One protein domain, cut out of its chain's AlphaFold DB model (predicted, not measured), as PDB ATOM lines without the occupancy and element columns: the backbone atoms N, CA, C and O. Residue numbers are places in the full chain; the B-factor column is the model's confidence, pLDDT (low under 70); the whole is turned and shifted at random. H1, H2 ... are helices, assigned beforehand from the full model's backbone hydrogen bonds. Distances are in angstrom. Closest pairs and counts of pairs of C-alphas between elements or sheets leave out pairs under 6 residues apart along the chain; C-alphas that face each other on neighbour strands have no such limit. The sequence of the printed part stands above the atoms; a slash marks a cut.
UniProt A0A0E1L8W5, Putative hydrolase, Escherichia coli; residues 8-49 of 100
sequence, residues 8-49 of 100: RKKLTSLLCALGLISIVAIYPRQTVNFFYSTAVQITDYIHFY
ATOM      1  N   ARG A   8     207.729 230.031 193.912       80.94
ATOM      2  CA  ARG A   8     206.526 230.433 193.157       80.94
ATOM      3  C   ARG A   8     206.556 231.915 192.766       80.94
ATOM      4  O   ARG A   8     206.277 232.236 191.623       80.94
ATOM      5  N   LYS A   9     207.024 232.796 193.661       82.88
ATOM      6  CA  LYS A   9     207.173 234.241 193.397       82.88
ATOM      7  C   LYS A   9     208.130 234.549 192.234       82.88
ATOM      8  O   LYS A   9     207.863 235.442 191.437       82.88
ATOM      9  N   LYS A  10     209.234 233.802 192.123       85.75
ATOM     10  CA  LYS A  10     210.215 233.947 191.033       85.75
ATOM     11  C   LYS A  10     209.653 233.439 189.708       85.75
ATOM     12  O   LYS A  10     209.857 234.085 188.688       85.75
ATOM     13  N   LEU A  11     208.913 232.329 189.735       89.88
ATOM     14  CA  LEU A  11     208.238 231.800 188.550       89.88
ATOM     15  C   LEU A  11     207.158 232.766 188.044       89.88
ATOM     16  O   LEU A  11     207.120 233.062 186.856       89.88
ATOM     17  N   THR A  12     206.327 233.310 188.937       89.94
ATOM     18  CA  THR A  12     205.303 234.298 188.569       89.94
ATOM     19  C   THR A  12     205.931 235.554 187.966       89.94
ATOM     20  O   THR A  12     205.488 235.997 186.915       89.94
ATOM     21  N   SER A  13     207.002 236.083 188.568       91.88
ATOM     22  CA  SER A  13     207.724 237.244 188.023       91.88
ATOM     23  C   SER A  13     208.280 236.979 186.617       91.88
ATOM     24  O   SER A  13     208.120 237.806 185.721       91.88
ATOM     25  N   LEU A  14     208.854 235.792 186.390       94.25
ATOM     26  CA  LEU A  14     209.360 235.391 185.077       94.25
ATOM     27  C   LEU A  14     208.243 235.330 184.024       94.25
ATOM     28  O   LEU A  14     208.412 235.842 182.921       94.25
ATOM     29  N   LEU A  15     207.095 234.741 184.368       94.75
ATOM     30  CA  LEU A  15     205.945 234.663 183.464       94.75
ATOM     31  C   LEU A  15     205.374 236.050 183.145       94.75
ATOM     32  O   LEU A  15     205.063 236.324 181.989       94.75
ATOM     33  N   CYS A  16     205.297 236.946 184.133       94.81
ATOM     34  CA  CYS A  16     204.899 238.336 183.906       94.81
ATOM     35  C   CYS A  16     205.863 239.051 182.950       94.81
ATOM     36  O   CYS A  16     205.412 239.716 182.020       94.81
ATOM     37  N   ALA A  17     207.176 238.885 183.132       94.94
ATOM     38  CA  ALA A  17     208.175 239.493 182.255       94.94
ATOM     39  C   ALA A  17     208.068 238.972 180.813       94.94
ATOM     40  O   ALA A  17     208.058 239.764 179.874       94.94
ATOM     41  N   LEU A  18     207.919 237.656 180.630       96.12
ATOM     42  CA  LEU A  18     207.726 237.054 179.308       96.12
ATOM     43  C   LEU A  18     206.425 237.522 178.646       96.12
ATOM     44  O   LEU A  18     206.421 237.789 177.447       96.12
ATOM     45  N   GLY A  19     205.350 237.673 179.422       94.81
ATOM     46  CA  GLY A  19     204.086 238.232 178.943       94.81
ATOM     47  C   GLY A  19     204.214 239.687 178.484       94.81
ATOM     48  O   GLY A  19     203.680 240.058 177.445       94.81
ATOM     49  N   LEU A  20     204.967 240.518 179.209       92.12
ATOM     50  CA  LEU A  20     205.240 241.892 178.778       92.12
ATOM     51  C   LEU A  20     206.057 241.918 177.482       92.12
ATOM     52  O   LEU A  20     205.718 242.660 176.564       92.12
ATOM     53  N   ILE A  21     207.089 241.076 177.375       94.81
ATOM     54  CA  ILE A  21     207.921 240.973 176.166       94.81
ATOM     55  C   ILE A  21     207.085 240.518 174.964       94.81
ATOM     56  O   ILE A  21     207.225 241.079 173.877       94.81
ATOM     57  N   SER A  22     206.193 239.539 175.139       93.94
ATOM     58  CA  SER A  22     205.356 239.047 174.042       93.94
ATOM     59  C   SER A  22     204.353 240.095 173.558       93.94
ATOM     60  O   SER A  22     204.142 240.199 172.355       93.94
ATOM     61  N   ILE A  23     203.803 240.934 174.445       93.44
ATOM     62  CA  ILE A  23     202.942 242.062 174.051       93.44
ATOM     63  C   ILE A  23     203.699 243.027 173.131       93.44
ATOM     64  O   ILE A  23     203.170 243.405 172.086       93.44
ATOM     65  N   VAL A  24     204.943 243.379 173.477       93.38
ATOM     66  CA  VAL A  24     205.786 244.256 172.644       93.38
ATOM     67  C   VAL A  24     206.104 243.599 171.297       93.38
ATOM     68  O   VAL A  24     206.087 244.270 170.269       93.38
ATOM     69  N   ALA A  25     206.370 242.290 171.289       93.69
ATOM     70  CA  ALA A  25     206.699 241.547 170.074       93.69
ATOM     71  C   ALA A  25     205.499 241.372 169.125       93.69
ATOM     72  O   ALA A  25     205.668 241.452 167.911       93.69
ATOM     73  N   ILE A  26     204.295 241.145 169.661       96.75
ATOM     74  CA  ILE A  26     203.070 240.932 168.872       96.75
ATOM     75  C   ILE A  26     202.482 242.271 168.396       96.75
ATOM     76  O   ILE A  26     201.975 242.352 167.279       96.75
ATOM     77  N   TYR A  27     202.573 243.331 169.207       95.38
ATOM     78  CA  TYR A  27     201.953 244.635 168.934       95.38
ATOM     79  C   TYR A  27     202.944 245.812 168.970       95.38
ATOM     80  O   TYR A  27     202.689 246.815 169.645       95.38
ATOM     81  N   PRO A  28     204.061 245.765 168.215       92.94
ATOM     82  CA  PRO A  28     205.131 246.755 168.332       92.94
ATOM     83  C   PRO A  28     204.648 248.178 168.032       92.94
ATOM     84  O   PRO A  28     205.016 249.128 168.722       92.94
ATOM     85  N   ARG A  29     203.763 248.339 167.041       93.12
ATOM     86  CA  ARG A  29     203.221 249.650 166.658       93.12
ATOM     87  C   ARG A  29     202.344 250.251 167.755       93.12
ATOM     88  O   ARG A  29     202.479 251.429 168.068       93.12
ATOM     89  N   GLN A  30     201.446 249.462 168.337       94.38
ATOM     90  CA  GLN A  30     200.540 249.907 169.395       94.38
ATOM     91  C   GLN A  30     201.324 250.256 170.658       94.38
ATOM     92  O   GLN A  30     201.059 251.288 171.267       94.38
ATOM     93  N   THR A  31     202.325 249.445 171.009       91.75
ATOM     94  CA  THR A  31     203.234 249.718 172.122       91.75
ATOM     95  C   THR A  31     203.963 251.047 171.926       91.75
ATOM     96  O   THR A  31     203.909 251.900 172.810       91.75
ATOM     97  N   VAL A  32     204.585 251.272 170.763       94.19
ATOM     98  CA  VAL A  32     205.269 252.544 170.464       94.19
ATOM     99  C   VAL A  32     204.297 253.721 170.527       94.19
ATOM    100  O   VAL A  32     204.596 254.714 171.181       94.19
ATOM    101  N   ASN A  33     203.113 253.602 169.923       95.12
ATOM    102  CA  ASN A  33     202.100 254.659 169.950       95.12
ATOM    103  C   ASN A  33     201.617 254.972 171.374       95.12
ATOM    104  O   ASN A  33     201.391 256.136 171.706       95.12
ATOM    105  N   PHE A  34     201.470 253.957 172.225       94.50
ATOM    106  CA  PHE A  34     201.089 254.136 173.623       94.50
ATOM    107  C   PHE A  34     202.162 254.913 174.393       94.50
ATOM    108  O   PHE A  34     201.853 255.916 175.036       94.50
ATOM    109  N   PHE A  35     203.431 254.513 174.280       95.00
ATOM    110  CA  PHE A  35     204.524 255.218 174.953       95.00
ATOM    111  C   PHE A  35     204.727 256.629 174.400       95.00
ATOM    112  O   PHE A  35     204.882 257.562 175.182       95.00
ATOM    113  N   TYR A  36     204.658 256.805 173.080       94.75
ATOM    114  CA  TYR A  36     204.758 258.115 172.440       94.75
ATOM    115  C   TYR A  36     203.631 259.048 172.894       94.75
ATOM    116  O   TYR A  36     203.900 260.151 173.364       94.75
ATOM    117  N   SER A  37     202.374 258.600 172.834       91.44
ATOM    118  CA  SER A  37     201.228 259.418 173.253       91.44
ATOM    119  C   SER A  37     201.244 259.727 174.750       91.44
ATOM    120  O   SER A  37     200.860 260.822 175.151       91.44
ATOM    121  N   THR A  38     201.732 258.805 175.582       93.56
ATOM    122  CA  THR A  38     201.925 259.043 177.018       93.56
ATOM    123  C   THR A  38     203.043 260.057 177.268       93.56
ATOM    124  O   THR A  38     202.875 260.958 178.086       93.56
ATOM    125  N   ALA A  39     204.163 259.971 176.546       92.94
ATOM    126  CA  ALA A  39     205.265 260.927 176.658       92.94
ATOM    127  C   ALA A  39     204.846 262.339 176.224       92.94
ATOM    128  O   ALA A  39     205.184 263.308 176.906       92.94
ATOM    129  N   VAL A  40     204.068 262.454 175.141       87.81
ATOM    130  CA  VAL A  40     203.460 263.724 174.718       87.81
ATOM    131  C   VAL A  40     202.536 264.248 175.809       87.81
ATOM    132  O   VAL A  40     202.730 265.371 176.240       87.81
ATOM    133  N   GLN A  41     201.626 263.435 176.353       86.44
ATOM    134  CA  GLN A  41     200.730 263.868 177.435       86.44
ATOM    135  C   GLN A  41     201.469 264.327 178.696       86.44
ATOM    136  O   GLN A  41     201.054 265.297 179.320       86.44
ATOM    137  N   ILE A  42     202.559 263.658 179.084       87.12
ATOM    138  CA  ILE A  42     203.392 264.078 180.221       87.12
ATOM    139  C   ILE A  42     204.093 265.402 179.904       87.12
ATOM    140  O   ILE A  42     204.104 266.307 180.736       87.12
ATOM    141  N   THR A  43     204.664 265.524 178.707       84.31
ATOM    142  CA  THR A  43     205.361 266.739 178.259       84.31
ATOM    143  C   THR A  43     204.406 267.915 178.176       84.31
ATOM    144  O   THR A  43     204.737 268.995 178.661       84.31
ATOM    145  N   ASP A  44     203.221 267.683 177.621       78.00
ATOM    146  CA  ASP A  44     202.111 268.613 177.594       78.00
ATOM    147  C   ASP A  44     201.752 268.968 179.027       78.00
ATOM    148  O   ASP A  44     201.826 270.132 179.369       78.00
ATOM    149  N   TYR A  45     201.452 268.018 179.909       77.19
ATOM    150  CA  TYR A  45     201.092 268.306 181.299       77.19
ATOM    151  C   TYR A  45     202.140 269.169 182.026       77.19
ATOM    152  O   TYR A  45     201.779 270.119 182.721       77.19
ATOM    153  N   ILE A  46     203.433 268.904 181.813       74.31
ATOM    154  CA  ILE A  46     204.540 269.703 182.358       74.31
ATOM    155  C   ILE A  46     204.605 271.097 181.710       74.31
ATOM    156  O   ILE A  46     204.723 272.088 182.428       74.31
ATOM    157  N   HIS A  47     204.468 271.216 180.386       67.19
ATOM    158  CA  HIS A  47     204.356 272.517 179.706       67.19
ATOM    159  C   HIS A  47     203.098 273.283 180.152       67.19
ATOM    160  O   HIS A  47     203.120 274.504 180.314       67.19
ATOM    161  N   PHE A  48     202.006 272.566 180.410       60.31
ATOM    162  CA  PHE A  48     200.714 273.080 180.840       60.31
ATOM    163  C   PHE A  48     200.713 273.497 182.320       60.31
ATOM    164  O   PHE A  48     199.884 274.313 182.716       60.31
ATOM    165  N   TYR A  49     201.682 273.064 183.133       54.66
ATOM    166  CA  TYR A  49     201.909 273.625 184.473       54.66
ATOM    167  C   TYR A  49     202.397 275.081 184.453       54.66
ATOM    168  O   TYR A  49     202.303 275.772 185.467       54.66
TER     169      TYR A  49
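What this domain is: This is residues 8 to 49 of the 100 residues of the protein "Putative hydrolase" of Escherichia coli (UniProt A0A0E1L8W5). Two long helices, H2 and H1, meet near their ends and make a wide V or L, with one residue at the corner and both arms running out free. The arms lie nearly in one plane, and the outline is flat, spanning 45 by 23 by 5 A. The printed part has 42 residues with two named helices, H1 then H2, and no named strand; the class is all helix. It is extended, with a radius of gyration of the C-alphas of 15.0 A.

Where its parts are: Find C-alpha 28 at (205.131, 246.755, 168.332); from there H2, residues 28 to 48, runs 29.5 A to C-alpha 48 at (200.714, 273.080, 180.840). Then look at C-alpha 8 at (206.526, 230.433, 193.157), where H1, residues 8 to 26, begins; it runs 26.7 A to C-alpha 26.

How they stand to each other: H2 and H1 are close but not clearly touching, with 2 pairs of C-alphas within 8 A. Look for the closest at Val 24 and Thr 31, whose C-alphas are 6.1 A apart. The lines of the helices are about perpendicular, at 86 degrees. In H1 and H2 every O i to N i+4 pair is within hydrogen-bond range.

The domain as a whole: The C-alphas of Arg 8 and Phe 48, the two farthest apart, are 44.8 A from each other. The link from H1 to H2, Tyr 27, is tight, and the printed part has no cut. In the B-factor column you will find pLDDT under 70 at residues 47 to 49.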